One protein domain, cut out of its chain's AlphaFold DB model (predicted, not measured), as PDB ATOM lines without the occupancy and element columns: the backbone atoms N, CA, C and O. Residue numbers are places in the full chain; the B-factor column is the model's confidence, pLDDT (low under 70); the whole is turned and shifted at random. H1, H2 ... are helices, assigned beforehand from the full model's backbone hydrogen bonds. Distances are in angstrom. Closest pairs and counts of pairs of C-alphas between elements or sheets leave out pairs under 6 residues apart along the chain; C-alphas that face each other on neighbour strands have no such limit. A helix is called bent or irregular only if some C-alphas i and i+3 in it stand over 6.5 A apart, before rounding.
ATOM      1  N   LEU A   2      50.203 -24.720 109.323       70.00
ATOM      2  CA  LEU A   2      50.093 -23.436 110.048       70.00
ATOM      3  C   LEU A   2      49.130 -22.456 109.347       70.00
ATOM      4  O   LEU A   2      48.265 -21.870 109.983       70.00
ATOM      5  N   VAL A   3      49.219 -22.367 108.017       75.44
ATOM      6  CA  VAL A   3      48.293 -21.582 107.180       75.44
ATOM      7  C   VAL A   3      46.831 -22.004 107.389       75.44
ATOM      8  O   VAL A   3      45.967 -21.147 107.511       75.44
ATOM      9  N   ASN A   4      46.553 -23.304 107.530       81.12
ATOM     10  CA  ASN A   4      45.190 -23.799 107.759       81.12
ATOM     11  C   ASN A   4      44.666 -23.368 109.136       81.12
ATOM     12  O   ASN A   4      43.496 -23.036 109.260       81.12
ATOM     13  N   LEU A   5      45.527 -23.319 110.158       82.69
ATOM     14  CA  LEU A   5      45.159 -22.810 111.484       82.69
ATOM     15  C   LEU A   5      44.887 -21.313 111.486       82.69
ATOM     16  O   LEU A   5      43.938 -20.884 112.129       82.69
ATOM     17  N   LEU A   6      45.683 -20.533 110.753       86.94
ATOM     18  CA  LEU A   6      45.425 -19.104 110.581       86.94
ATOM     19  C   LEU A   6      44.094 -18.877 109.860       86.94
ATOM     20  O   LEU A   6      43.278 -18.092 110.328       86.94
ATOM     21  N   ILE A   7      43.829 -19.614 108.779       89.44
ATOM     22  CA  ILE A   7      42.543 -19.557 108.071       89.44
ATOM     23  C   ILE A   7      41.393 -19.916 109.018       89.44
ATOM     24  O   ILE A   7      40.421 -19.170 109.103       89.44
ATOM     25  N   LEU A   8      41.513 -21.006 109.782       89.69
ATOM     26  CA  LEU A   8      40.503 -21.400 110.767       89.69
ATOM     27  C   LEU A   8      40.315 -20.343 111.857       89.69
ATOM     28  O   LEU A   8      39.199 -20.146 112.319       89.69
ATOM     29  N   LEU A   9      41.378 -19.660 112.281       91.19
ATOM     30  CA  LEU A   9      41.311 -18.565 113.250       91.19
ATOM     31  C   LEU A   9      40.494 -17.387 112.700       91.19
ATOM     32  O   LEU A   9      39.603 -16.894 113.386       91.19
ATOM     33  N   PHE A  10      40.737 -16.986 111.448       91.56
ATOM     34  CA  PHE A  10      39.960 -15.931 110.790       91.56
ATOM     35  C   PHE A  10      38.503 -16.331 110.559       91.56
ATOM     36  O   PHE A  10      37.610 -15.536 110.839       91.56
ATOM     37  N   ILE A  11      38.244 -17.558 110.095       91.88
ATOM     38  CA  ILE A  11      36.874 -18.061 109.911       91.88
ATOM     39  C   ILE A  11      36.129 -18.041 111.245       91.88
ATOM     40  O   ILE A  11      35.015 -17.534 111.312       91.88
ATOM     41  N   ASN A  12      36.756 -18.518 112.317       92.19
ATOM     42  CA  ASN A  12      36.155 -18.537 113.645       92.19
ATOM     43  C   ASN A  12      35.861 -17.119 114.159       92.19
ATOM     44  O   ASN A  12      34.763 -16.844 114.639       92.19
ATOM     45  N   ALA A  13      36.792 -16.180 113.963       91.75
ATOM     46  CA  ALA A  13      36.561 -14.781 114.303       91.75
ATOM     47  C   ALA A  13      35.373 -14.184 113.527       91.75
ATOM     48  O   ALA A  13      34.514 -13.530 114.118       91.75
ATOM     49  N   LEU A  14      35.276 -14.464 112.224       91.69
ATOM     50  CA  LEU A  14      34.146 -14.047 111.392       91.69
ATOM     51  C   LEU A  14      32.832 -14.704 111.826       91.69
ATOM     52  O   LEU A  14      31.801 -14.038 111.816       91.69
ATOM     53  N   CYS A  15      32.848 -15.970 112.249       90.94
ATOM     54  CA  CYS A  15      31.675 -16.638 112.807       90.94
ATOM     55  C   CYS A  15      31.196 -15.943 114.086       90.94
ATOM     56  O   CYS A  15      30.011 -15.647 114.200       90.94
ATOM     57  N   ILE A  16      32.100 -15.621 115.015       91.62
ATOM     58  CA  ILE A  16      31.775 -14.902 116.260       91.62
ATOM     59  C   ILE A  16      31.171 -13.528 115.943       91.62
ATOM     60  O   ILE A  16      30.112 -13.183 116.471       91.62
ATOM     61  N   VAL A  17      31.797 -12.762 115.042       90.06
ATOM     62  CA  VAL A  17      31.271 -11.467 114.582       90.06
ATOM     63  C   VAL A  17      29.900 -11.639 113.931       90.06
ATOM     64  O   VAL A  17      28.976 -10.902 114.255       90.06
ATOM     65  N   GLY A  18      29.737 -12.630 113.056       89.12
ATOM     66  CA  GLY A  18      28.481 -12.911 112.369       89.12
ATOM     67  C   GLY A  18      27.352 -13.296 113.323       89.12
ATOM     68  O   GLY A  18      26.234 -12.816 113.161       89.12
ATOM     69  N   ILE A  19      27.637 -14.104 114.348       90.25
ATOM     70  CA  ILE A  19      26.668 -14.481 115.386       90.25
ATOM     71  C   ILE A  19      26.266 -13.251 116.204       90.25
ATOM     72  O   ILE A  19      25.071 -13.024 116.402       90.25
ATOM     73  N   TYR A  20      27.235 -12.434 116.637       89.56
ATOM     74  CA  TYR A  20      26.956 -11.173 117.329       89.56
ATOM     75  C   TYR A  20      26.035 -10.286 116.485       89.56
ATOM     76  O   TYR A  20      24.969  -9.865 116.932       89.56
ATOM     77  N   GLU A  21      26.422 -10.056 115.234       88.00
ATOM     78  CA  GLU A  21      25.705  -9.213 114.292       88.00
ATOM     79  C   GLU A  21      24.294  -9.756 114.029       88.00
ATOM     80  O   GLU A  21      23.329  -8.991 114.021       88.00
ATOM     81  N   ALA A  22      24.132 -11.070 113.871       88.62
ATOM     82  CA  ALA A  22      22.836 -11.716 113.679       88.62
ATOM     83  C   ALA A  22      21.925 -11.640 114.917       88.62
ATOM     84  O   ALA A  22      20.704 -11.736 114.774       88.62
ATOM     85  N   ALA A  23      22.494 -11.469 116.112       88.25
ATOM     86  CA  ALA A  23      21.765 -11.373 117.373       88.25
ATOM     87  C   ALA A  23      21.530  -9.922 117.838       88.25
ATOM     88  O   ALA A  23      20.702  -9.686 118.714       88.25
ATOM     89  N   ALA A  24      22.242  -8.942 117.273       84.62
ATOM     90  CA  ALA A  24      22.212  -7.557 117.739       84.62
ATOM     91  C   ALA A  24      20.985  -6.749 117.276       84.62
ATOM     92  O   ALA A  24      20.599  -5.807 117.964       84.62
ATOM     93  N   GLN A  25      20.362  -7.084 116.137       84.19
ATOM     94  CA  GLN A  25      19.343  -6.224 115.508       84.19
ATOM     95  C   GLN A  25      17.955  -6.880 115.392       84.19
ATOM     96  O   GLN A  25      17.878  -8.014 114.923       84.19
ATOM     97  N   PRO A  26      16.850  -6.144 115.652       74.88
ATOM     98  CA  PRO A  26      15.478  -6.669 115.750       74.88
ATOM     99  C   PRO A  26      14.880  -7.346 114.508       74.88
ATOM    100  O   PRO A  26      13.800  -7.920 114.579       74.88
ATOM    101  N   LYS A  27      15.573  -7.314 113.366       83.00
ATOM    102  CA  LYS A  27      15.154  -7.972 112.115       83.00
ATOM    103  C   LYS A  27      16.065  -9.125 111.698       83.00
ATOM    104  O   LYS A  27      15.911  -9.661 110.606       83.00
ATOM    105  N   ARG A  28      17.052  -9.475 112.521       85.12
ATOM    106  CA  ARG A  28      18.026 -10.519 112.208       85.12
ATOM    107  C   ARG A  28      17.663 -11.830 112.890       85.12
ATOM    108  O   ARG A  28      17.000 -11.854 113.923       85.12
ATOM    109  N   LEU A  29      18.109 -12.920 112.271       87.12
ATOM    110  CA  LEU A  29      17.672 -14.286 112.558       87.12
ATOM    111  C   LEU A  29      17.755 -14.651 114.050       87.12
ATOM    112  O   LEU A  29      16.843 -15.276 114.584       87.12
ATOM    113  N   LEU A  30      18.837 -14.250 114.725       88.62
ATOM    114  CA  LEU A  30      19.103 -14.645 116.109       88.62
ATOM    115  C   LEU A  30      18.554 -13.658 117.140       88.62
ATOM    116  O   LEU A  30      18.630 -13.943 118.332       88.62
ATOM    117  N   TYR A  31      17.978 -12.528 116.729       90.25
ATOM    118  CA  TYR A  31      17.501 -11.522 117.677       90.25
ATOM    119  C   TYR A  31      16.355 -12.031 118.548       90.25
ATOM    120  O   TYR A  31      16.405 -11.905 119.767       90.25
ATOM    121  N   ASN A  32      15.355 -12.673 117.940       89.12
ATOM    122  CA  ASN A  32      14.225 -13.231 118.689       89.12
ATOM    123  C   ASN A  32      14.684 -14.328 119.658       89.12
ATOM    124  O   ASN A  32      14.180 -14.422 120.774       89.12
ATOM    125  N   VAL A  33      15.678 -15.125 119.251       90.00
ATOM    126  CA  VAL A  33      16.287 -16.155 120.102       90.00
ATOM    127  C   VAL A  33      17.017 -15.505 121.274       90.00
ATOM    128  O   VAL A  33      16.808 -15.898 122.418       90.00
ATOM    129  N   LYS A  34      17.823 -14.472 121.009       90.31
ATOM    130  CA  LYS A  34      18.524 -13.706 122.040       90.31
ATOM    131  C   LYS A  34      17.539 -13.111 123.050       90.31
ATOM    132  O   LYS A  34      17.702 -13.351 124.239       90.31
ATOM    133  N   ALA A  35      16.504 -12.414 122.581       89.88
ATOM    134  CA  ALA A  35      15.495 -11.783 123.430       89.88
ATOM    135  C   ALA A  35      14.716 -12.808 124.272       89.88
ATOM    136  O   ALA A  35      14.471 -12.591 125.458       89.88
ATOM    137  N   TYR A  36      14.367 -13.958 123.686       91.62
ATOM    138  CA  TYR A  36      13.717 -15.044 124.417       91.62
ATOM    139  C   TYR A  36      14.614 -15.610 125.528       91.62
ATOM    140  O   TYR A  36      14.157 -15.815 126.653       91.62
ATOM    141  N   LEU A  37      15.893 -15.853 125.228       89.88
ATOM    142  CA  LEU A  37      16.850 -16.374 126.204       89.88
ATOM    143  C   LEU A  37      17.133 -15.363 127.317       89.88
ATOM    144  O   LEU A  37      17.189 -15.753 128.478       89.88
ATOM    145  N   GLU A  38      17.254 -14.081 126.977       91.50
ATOM    146  CA  GLU A  38      17.441 -12.987 127.933       91.50
ATOM    147  C   GLU A  38      16.270 -12.884 128.922       91.50
ATOM    148  O   GLU A  38      16.482 -12.670 130.112       91.50
ATOM    149  N   ALA A  39      15.039 -13.132 128.464       92.81
ATOM    150  CA  ALA A  39      13.853 -13.133 129.321       92.81
ATOM    151  C   ALA A  39      13.723 -14.381 130.217       92.81
ATOM    152  O   ALA A  39      12.984 -14.357 131.204       92.81
ATOM    153  N   LYS A  40      14.377 -15.496 129.867       93.94
ATOM    154  CA  LYS A  40      14.193 -16.800 130.533       93.94
ATOM    155  C   LYS A  40      15.370 -17.240 131.391       93.94
ATOM    156  O   LYS A  40      15.174 -18.056 132.290       93.94
ATOM    157  N   LEU A  41      16.576 -16.763 131.103       93.12
ATOM    158  CA  LEU A  41      17.800 -17.267 131.709       93.12
ATOM    159  C   LEU A  41      18.534 -16.171 132.484       93.12
ATOM    160  O   LEU A  41      18.609 -15.030 132.032       93.12
ATOM    161  N   PRO A  42      19.157 -16.510 133.626       92.38
ATOM    162  CA  PRO A  42      20.041 -15.583 134.311       92.38
ATOM    163  C   PRO A  42      21.247 -15.249 133.426       92.38
ATOM    164  O   PRO A  42      21.769 -16.110 132.710       92.38
ATOM    165  N   TYR A  43      21.743 -14.013 133.537       85.25
ATOM    166  CA  TYR A  43      22.813 -13.480 132.684       85.25
ATOM    167  C   TYR A  43      24.038 -14.400 132.588       85.25
ATOM    168  O   TYR A  43      24.589 -14.569 131.509       85.25
ATOM    169  N   LYS A  44      24.430 -15.075 133.678       86.69
ATOM    170  CA  LYS A  44      25.576 -16.006 133.684       86.69
ATOM    171  C   LYS A  44      25.434 -17.176 132.701       86.69
ATOM    172  O   LYS A  44      26.442 -17.661 132.204       86.69
ATOM    173  N   ILE A  45      24.208 -17.632 132.441       86.94
ATOM    174  CA  ILE A  45      23.919 -18.739 131.517       86.94
ATOM    175  C   ILE A  45      23.688 -18.194 130.108       86.94
ATOM    176  O   ILE A  45      24.155 -18.763 129.129       86.94
ATOM    177  N   PHE A  46      23.000 -17.061 129.999       88.25
ATOM    178  CA  PHE A  46      22.725 -16.418 128.720       88.25
ATOM    179  C   PHE A  46      23.981 -15.828 128.053       88.25
ATOM    180  O   PHE A  46      24.116 -15.911 126.831       88.25
ATOM    181  N   ALA A  47      24.912 -15.270 128.831       85.88
ATOM    182  CA  ALA A  47      26.140 -14.637 128.350       85.88
ATOM    183  C   ALA A  47      26.976 -15.528 127.409       85.88
ATOM    184  O   ALA A  47      27.250 -15.060 126.303       85.88
ATOM    185  N   PRO A  48      27.336 -16.781 127.771       85.31
ATOM    186  CA  PRO A  48      28.069 -17.688 126.879       85.31
ATOM    187  C   PRO A  48      27.267 -18.146 125.658       85.31
ATOM    188  O   PRO A  48      27.871 -18.525 124.661       85.31
ATOM    189  N   ILE A  49      25.933 -18.090 125.711       87.00
ATOM    190  CA  ILE A  49      25.073 -18.477 124.591       87.00
ATOM    191  C   ILE A  49      24.983 -17.321 123.590       87.00
ATOM    192  O   ILE A  49      25.544 -17.396 122.508       87.00
ATOM    193  N   LEU A  50      24.299 -16.231 123.938       87.06
ATOM    194  CA  LEU A  50      24.032 -15.113 123.017       87.06
ATOM    195  C   LEU A  50      24.111 -13.729 123.684       87.06
ATOM    196  O   LEU A  50      23.915 -12.713 123.016       87.06
ATOM    197  N   GLY A  51      24.403 -13.670 124.986       82.31
ATOM    198  CA  GLY A  51      24.416 -12.418 125.743       82.31
ATOM    199  C   GLY A  51      25.659 -11.566 125.529       82.31
ATOM    200  O   GLY A  51      25.528 -10.357 125.360       82.31
ATOM    201  N   CYS A  52      26.849 -12.171 125.471       85.12
ATOM    202  CA  CYS A  52      28.053 -11.476 125.019       85.12
ATOM    203  C   CYS A  52      28.951 -12.409 124.204       85.12
ATOM    204  O   CYS A  52      29.886 -13.022 124.717       85.12
ATOM    205  N   VAL A  53      28.660 -12.489 122.908       86.38
ATOM    206  CA  VAL A  53      29.355 -13.374 121.963       86.38
ATOM    207  C   VAL A  53      30.851 -13.028 121.862       86.38
ATOM    208  O   VAL A  53      31.676 -13.936 121.865       86.38
ATOM    209  N   TYR A  54      31.219 -11.737 121.876       85.50
ATOM    210  CA  TYR A  54      32.624 -11.299 121.884       85.50
ATOM    211  C   TYR A  54      33.348 -11.620 123.196       85.50
ATOM    212  O   TYR A  54      34.431 -12.204 123.168       85.50
ATOM    213  N   CYS A  55      32.729 -11.330 124.347       84.69
ATOM    214  CA  CYS A  55      33.303 -11.647 125.661       84.69
ATOM    215  C   CYS A  55      33.548 -13.153 125.828       84.69
ATOM    216  O   CYS A  55      34.460 -13.582 126.527       84.69
ATOM    217  N   MET A  56      32.706 -13.958 125.182       89.19
ATOM    218  CA  MET A  56      32.717 -15.413 125.256       89.19
ATOM    219  C   MET A  56      33.345 -16.029 123.999       89.19
ATOM    220  O   MET A  56      33.041 -17.168 123.641       89.19
ATOM    221  N   ALA A  57      34.271 -15.304 123.353       85.44
ATOM    222  CA  ALA A  57      35.046 -15.793 122.213       85.44
ATOM    223  C   ALA A  57      35.808 -17.088 122.528       85.44
ATOM    224  O   ALA A  57      36.036 -17.897 121.637       85.44
ATOM    225  N   SER A  58      36.165 -17.329 123.793       88.62
ATOM    226  CA  SER A  58      36.749 -18.600 124.224       88.62
ATOM    227  C   SER A  58      35.761 -19.765 124.136       88.62
ATOM    228  O   SER A  58      36.151 -20.849 123.711       88.62
ATOM    229  N   VAL A  59      34.487 -19.556 124.472       90.06
ATOM    230  CA  VAL A  59      33.435 -20.584 124.412       90.06
ATOM    231  C   VAL A  59      33.139 -20.938 122.959       90.06
ATOM    232  O   VAL A  59      33.259 -22.098 122.564       90.06
ATOM    233  N   TRP A  60      32.839 -19.927 122.146       88.62
ATOM    234  CA  TRP A  60      32.576 -20.098 120.717       88.62
ATOM    235  C   TRP A  60      33.804 -20.603 119.962       88.62
ATOM    236  O   TRP A  60      33.708 -21.513 119.139       88.62
ATOM    237  N   GLY A  61      34.975 -20.086 120.323       88.56
ATOM    238  CA  GLY A  61      36.252 -20.504 119.773       88.56
ATOM    239  C   GLY A  61      36.553 -21.972 120.033       88.56
ATOM    240  O   GLY A  61      36.998 -22.684 119.133       88.56
ATOM    241  N   THR A  62      36.270 -22.427 121.254       89.94
ATOM    242  CA  THR A  62      36.455 -23.820 121.670       89.94
ATOM    243  C   THR A  62      35.471 -24.734 120.974       89.94
ATOM    244  O   THR A  62      35.882 -25.780 120.483       89.94
ATOM    245  N   LEU A  63      34.201 -24.332 120.885       90.50
ATOM    246  CA  LEU A  63      33.186 -25.101 120.176       90.50
ATOM    247  C   LEU A  63      33.592 -25.319 118.717       90.50
ATOM    248  O   LEU A  63      33.618 -26.453 118.249       90.50
ATOM    249  N   PHE A  64      33.988 -24.251 118.024       90.31
ATOM    250  CA  PHE A  64      34.438 -24.334 116.638       90.31
ATOM    251  C   PHE A  64      35.676 -25.229 116.491       90.31
ATOM    252  O   PHE A  64      35.704 -26.120 115.646       90.31
ATOM    253  N   PHE A  65      36.683 -25.052 117.353       87.19
ATOM    254  CA  PHE A  65      37.897 -25.869 117.318       87.19
ATOM    255  C   PHE A  65      37.602 -27.356 117.573       87.19
ATOM    256  O   PHE A  65      38.128 -28.222 116.875       87.19
ATOM    257  N   ALA A  66      36.717 -27.655 118.527       88.50
ATOM    258  CA  ALA A  66      36.268 -29.011 118.821       88.50
ATOM    259  C   ALA A  66      35.515 -29.632 117.635       88.50
ATOM    260  O   ALA A  66      35.770 -30.786 117.297       88.50
ATOM    261  N   MET A  67      34.653 -28.868 116.954       89.88
ATOM    262  CA  MET A  67      33.992 -29.326 115.727       89.88
ATOM    263  C   MET A  67      35.009 -29.647 114.630       89.88
ATOM    264  O   MET A  67      34.877 -30.669 113.963       89.88
ATOM    265  N   CYS A  68      36.057 -28.836 114.465       88.62
ATOM    266  CA  CYS A  68      37.104 -29.113 113.484       88.62
ATOM    267  C   CYS A  68      37.916 -30.379 113.806       88.62
ATOM    268  O   CYS A  68      38.331 -31.070 112.877       88.62
ATOM    269  N   LEU A  69      38.140 -30.694 115.087       87.12
ATOM    270  CA  LEU A  69      38.759 -31.962 115.496       87.12
ATOM    271  C   LEU A  69      37.822 -33.147 115.240       87.12
ATOM    272  O   LEU A  69      38.259 -34.164 114.713       87.12
ATOM    273  N   PHE A  70      36.541 -33.011 115.598       89.00
ATOM    274  CA  PHE A  70      35.538 -34.070 115.458       89.00
ATOM    275  C   PHE A  70      35.243 -34.416 113.994       89.00
ATOM    276  O   PHE A  70      35.085 -35.580 113.655       89.00
ATOM    277  N   LEU A  71      35.200 -33.408 113.121       90.00
ATOM    278  CA  LEU A  71      34.997 -33.568 111.679       90.00
ATOM    279  C   LEU A  71      36.289 -33.916 110.921       90.00
ATOM    280  O   LEU A  71      36.310 -33.841 109.695       90.00
ATOM    281  N   GLU A  72      37.376 -34.227 111.633       87.50
ATOM    282  CA  GLU A  72      38.688 -34.578 111.070       87.50
ATOM    283  C   GLU A  72      39.288 -33.514 110.123       87.50
ATOM    284  O   GLU A  72      40.207 -33.786 109.351       87.50
ATOM    285  N   ILE A  73      38.825 -32.261 110.222       85.94
ATOM    286  CA  ILE A  73      39.366 -31.114 109.470       85.94
ATOM    287  C   ILE A  73      40.795 -30.807 109.941       85.94
ATOM    288  O   ILE A  73      41.653 -30.394 109.156       85.94
ATOM    289  N   ILE A  74      41.055 -31.008 111.237       85.69
ATOM    290  CA  ILE A  74      42.382 -30.910 111.846       85.69
ATOM    291  C   ILE A  74      42.731 -32.198 112.604       85.69
ATOM    292  O   ILE A  74      41.872 -32.782 113.261       85.69
ATOM    293  N   PRO A  75      44.001 -32.641 112.574       86.50
ATOM    294  CA  PRO A  75      44.392 -33.865 113.258       86.50
ATOM    295  C   PRO A  75      44.382 -33.690 114.781       86.50
ATOM    296  O   PRO A  75      44.847 -32.667 115.285       86.50
ATOM    297  N   LEU A  76      43.989 -34.736 115.519       85.50
ATOM    298  CA  LEU A  76      43.827 -34.711 116.982       85.50
ATOM    299  C   LEU A  76      45.057 -34.197 117.753       85.50
ATOM    300  O   LEU A  76      44.918 -33.501 118.756       85.50
ATOM    301  N   LYS A  77      46.273 -34.465 117.253       84.62
ATOM    302  CA  LYS A  77      47.538 -33.977 117.840       84.62
ATOM    303  C   LYS A  77      47.617 -32.450 117.976       84.62
ATOM    304  O   LYS A  77      48.405 -31.946 118.769       84.62
ATOM    305  N   TRP A  78      46.803 -31.710 117.223       80.06
ATOM    306  CA  TRP A  78      46.701 -30.254 117.313       80.06
ATOM    307  C   TRP A  78      45.842 -29.776 118.486       80.06
ATOM    308  O   TRP A  78      45.821 -28.583 118.762       80.06
ATOM    309  N   GLY A  79      45.225 -30.678 119.253       80.69
ATOM    310  CA  GLY A  79      44.612 -30.335 120.536       80.69
ATOM    311  C   GLY A  79      45.577 -29.619 121.489       80.69
ATOM    312  O   GLY A  79      45.155 -28.760 122.252       80.69
ATOM    313  N   ILE A  80      46.888 -29.879 121.393       86.88
ATOM    314  CA  ILE A  80      47.888 -29.230 122.254       86.88
ATOM    315  C   ILE A  80      48.038 -27.723 121.998       86.88
ATOM    316  O   ILE A  80      48.387 -26.979 122.910       86.88
ATOM    317  N   VAL A  81      47.754 -27.247 120.777       87.69
ATOM    318  CA  VAL A  81      47.825 -25.809 120.464       87.69
ATOM    319  C   VAL A  81      46.524 -25.067 120.759       87.69
ATOM    320  O   VAL A  81      46.469 -23.851 120.594       87.69
ATOM    321  N   TRP A  82      45.480 -25.772 121.200       86.25
ATOM    322  CA  TRP A  82      44.171 -25.186 121.470       86.25
ATOM    323  C   TRP A  82      44.231 -23.969 122.413       86.25
ATOM    324  O   TRP A  82      43.670 -22.938 122.040       86.25
ATOM    325  N   PRO A  83      44.965 -23.980 123.548       89.31
ATOM    326  CA  PRO A  83      45.045 -22.804 124.419       89.31
ATOM    327  C   PRO A  83      45.625 -21.573 123.707       89.31
ATOM    328  O   PRO A  83      45.116 -20.463 123.860       89.31
ATOM    329  N   PHE A  84      46.650 -21.773 122.876       90.88
ATOM    330  CA  PHE A  84      47.272 -20.702 122.093       90.88
ATOM    331  C   PHE A  84      46.345 -20.193 120.990       90.88
ATOM    332  O   PHE A  84      46.269 -18.989 120.752       90.88
ATOM    333  N   TYR A  85      45.605 -21.097 120.347       90.38
ATOM    334  CA  TYR A  85      44.597 -20.751 119.351       90.38
ATOM    335  C   TYR A  85      43.481 -19.893 119.962       90.38
ATOM    336  O   TYR A  85      43.122 -18.863 119.398       90.38
ATOM    337  N   ILE A  86      42.974 -20.265 121.141       90.81
ATOM    338  CA  ILE A  86      41.943 -19.493 121.847       90.81
ATOM    339  C   ILE A  86      42.470 -18.128 122.294       90.81
ATOM    340  O   ILE A  86      41.770 -17.127 122.131       90.81
ATOM    341  N   ALA A  87      43.700 -18.055 122.807       90.81
ATOM    342  CA  ALA A  87      44.322 -16.785 123.171       90.81
ATOM    343  C   ALA A  87      44.468 -15.855 121.952       90.81
ATOM    344  O   ALA A  87      44.091 -14.684 122.011       90.81
ATOM    345  N   ALA A  88      44.942 -16.393 120.825       91.38
ATOM    346  CA  ALA A  88      45.064 -15.651 119.575       91.38
ATOM    347  C   ALA A  88      43.698 -15.182 119.045       91.38
ATOM    348  O   ALA A  88      43.568 -14.040 118.606       91.38
ATOM    349  N   LEU A  89      42.666 -16.027 119.134       92.50
ATOM    350  CA  LEU A  89      41.303 -15.679 118.738       92.50
ATOM    351  C   LEU A  89      40.733 -14.556 119.612       92.50
ATOM    352  O   LEU A  89      40.144 -13.614 119.091       92.50
ATOM    353  N   SER A  90      40.936 -14.628 120.928       89.62
ATOM    354  CA  SER A  90      40.488 -13.592 121.859       89.62
ATOM    355  C   SER A  90      41.140 -12.241 121.553       89.62
ATOM    356  O   SER A  90      40.439 -11.231 121.479       89.62
ATOM    357  N   GLY A  91      42.453 -12.231 121.291       89.62
ATOM    358  CA  GLY A  91      43.169 -11.026 120.867       89.62
ATOM    359  C   GLY A  91      42.663 -10.473 119.532       89.62
ATOM    360  O   GLY A  91      42.468  -9.266 119.401       89.62
ATOM    361  N   LEU A  92      42.382 -11.348 118.561       91.81
ATOM    362  CA  LEU A  92      41.841 -10.947 117.263       91.81
ATOM    363  C   LEU A  92      40.449 -10.312 117.394       91.81
ATOM    364  O   LEU A  92      40.202  -9.270 116.794       91.81
ATOM    365  N   ILE A  93      39.559 -10.900 118.197       91.19
ATOM    366  CA  ILE A  93      38.214 -10.364 118.438       91.19
ATOM    367  C   ILE A  93      38.272  -8.986 119.100       91.19
ATOM    368  O   ILE A  93      37.618  -8.070 118.610       91.19
ATOM    369  N   HIS A  94      39.099  -8.807 120.135       87.38
ATOM    370  CA  HIS A  94      39.279  -7.493 120.767       87.38
ATOM    371  C   HIS A  94      39.845  -6.462 119.786       87.38
ATOM    372  O   HIS A  94      39.423  -5.308 119.783       87.38
ATOM    373  N   GLY A  95      40.779  -6.870 118.921       86.94
ATOM    374  CA  GLY A  95      41.292  -6.008 117.859       86.94
ATOM    375  C   GLY A  95      40.200  -5.584 116.872       86.94
ATOM    376  O   GLY A  95      40.116  -4.410 116.518       86.94
ATOM    377  N   ILE A  96      39.338  -6.516 116.456       87.38
ATOM    378  CA  ILE A  96      38.204  -6.231 115.564       87.38
ATOM    379  C   ILE A  96      37.203  -5.287 116.236       87.38
ATOM    380  O   ILE A  96      36.754  -4.339 115.597       87.38
ATOM    381  N   GLU A  97      36.871  -5.516 117.506       84.12
ATOM    382  CA  GLU A  97      35.959  -4.665 118.277       84.12
ATOM    383  C   GLU A  97      36.515  -3.243 118.420       84.12
ATOM    384  O   GLU A  97      35.842  -2.279 118.063       84.12
ATOM    385  N   PHE A  98      37.794  -3.110 118.788       87.25
ATOM    386  CA  PHE A  98      38.478  -1.818 118.859       87.25
ATOM    387  C   PHE A  98      38.455  -1.062 117.525       87.25
ATOM    388  O   PHE A  98      38.188   0.142 117.481       87.25
ATOM    389  N   LEU A  99      38.739  -1.753 116.415       86.94
ATOM    390  CA  LEU A  99      38.680  -1.145 115.086       86.94
ATOM    391  C   LEU A  99      37.245  -0.747 114.737       86.94
ATOM    392  O   LEU A  99      37.032   0.351 114.226       86.94
ATOM    393  N   ARG A 100      36.262  -1.603 115.036       82.31
ATOM    394  CA  ARG A 100      34.850  -1.303 114.803       82.31
ATOM    395  C   ARG A 100      34.458  -0.017 115.509       82.31
ATOM    396  O   ARG A 100      33.931   0.871 114.847       82.31
ATOM    397  N   ASP A 101      34.743   0.112 116.797       82.62
ATOM    398  CA  ASP A 101      34.387   1.295 117.584       82.62
ATOM    399  C   ASP A 101      35.063   2.555 117.034       82.62
ATOM    400  O   ASP A 101      34.432   3.603 116.886       82.62
ATOM    401  N   ARG A 102      36.328   2.440 116.614       86.50
ATOM    402  CA  ARG A 102      37.073   3.554 116.018       86.50
ATOM    403  C   ARG A 102      36.512   4.015 114.668       86.50
ATOM    404  O   ARG A 102      36.533   5.213 114.394       86.50
ATOM    405  N   TYR A 103      36.048   3.096 113.820       84.00
ATOM    406  CA  TYR A 103      35.569   3.412 112.465       84.00
ATOM    407  C   TYR A 103      34.061   3.648 112.366       84.00
ATOM    408  O   TYR A 103      33.618   4.333 111.449       84.00
ATOM    409  N   SER A 104      33.263   3.114 113.290       74.94
ATOM    410  CA  SER A 104      31.808   3.315 113.301       74.94
ATOM    411  C   SER A 104      31.386   4.701 113.800       74.94
ATOM    412  O   SER A 104      30.209   5.039 113.716       74.94
ATOM    413  N   GLY A 105      32.329   5.533 114.260       57.88
ATOM    414  CA  GLY A 105      32.058   6.925 114.621       57.88
ATOM    415  C   GLY A 105      31.138   7.084 115.833       57.88
ATOM    416  O   GLY A 105      30.581   8.163 116.009       57.88
TER     417      GLY A 105
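This is residues 2 to 105 of the 107 residues of an uncharacterized protein of marine bacterium AO1-C (UniProt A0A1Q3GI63). One long helix, H1, crosses over a V-shaped helical hairpin made of H4 and H5, and a small second hairpin, H2 and H3, packs at the far end of H1. The last part of H5 runs on past H1, and residues 98 to 105 stick out as an arm. The printed part has 104 residues with five named helices, H1 to H5 in order, and no named strand: the class is all helix. The whole is compact, with a radius of gyration of the C-alphas of 14.8 A and spans of 41 by 33 by 22 A.

Find C-alpha 2 at (50.093, -23.436, 110.048); from there H1, residues 2 to 24, runs 33.0 A to C-alpha 24 at (22.212, -7.557, 117.739). Next come H2, residues 31 to 40, 14.3 A long, and H3, residues 43 to 51, 7.2 A long. H3 is irregular, but only just: C-alphas 48 and 51 are 6.51 A apart. H4, residues 57 to 70, runs 19.5 A. H5, residues 76 to 103, runs 39.3 A and ends at C-alpha 103 at (35.569, 3.412, 112.465); it is irregular, with C-alphas 80 and 83 7.4 A apart, and has a kink of 51 degrees near residue 83.

Start at H1, the hub, which touches H2, H4 and H5. Look at its residues 9 to 13, which alone touch H5: the closest C-alphas, of Leu 9 and Leu 89, are 6.2 A apart, at a steep tilt of 50 degrees, the same way. Its residues 12 to 16 alone touch H4, closest at the C-alphas of Asn 12 and Gly 61, 6.4 A, at a steep tilt of 53 degrees, opposite ways. H4 and H5 form a helical hairpin and touch, closest at the C-alphas of Ser 58 and Ile 86, 5.8 A, at a steep tilt of 39 degrees. At residues 22 to 24 H1 touches H2, closest at the C-alphas of Ala 23 and Tyr 31, 4.3 A; at 73 degrees they are only just about perpendicular. H2 and H3 form the other hairpin and touch, with the C-alphas of Lys 34 and Leu 50 closest at 5.8 A, at a shallow tilt of 11 degrees. H3 and H5 are apart. Helix packing is mostly crossed, with one of five tilted pairs that touch at a shallow tilt. In H1, H2 and H4 every O i to N i+4 pair is within hydrogen-bond range; H3 has 3 of 5 and H5 19 of 24.

Look for the C-alphas of Lys 77 and Gly 105, the two farthest apart, at 43.9 A. The printed part has no cut and no long link. Mean pLDDT of the printed part is 87.3, and residue 105 alone is under 70.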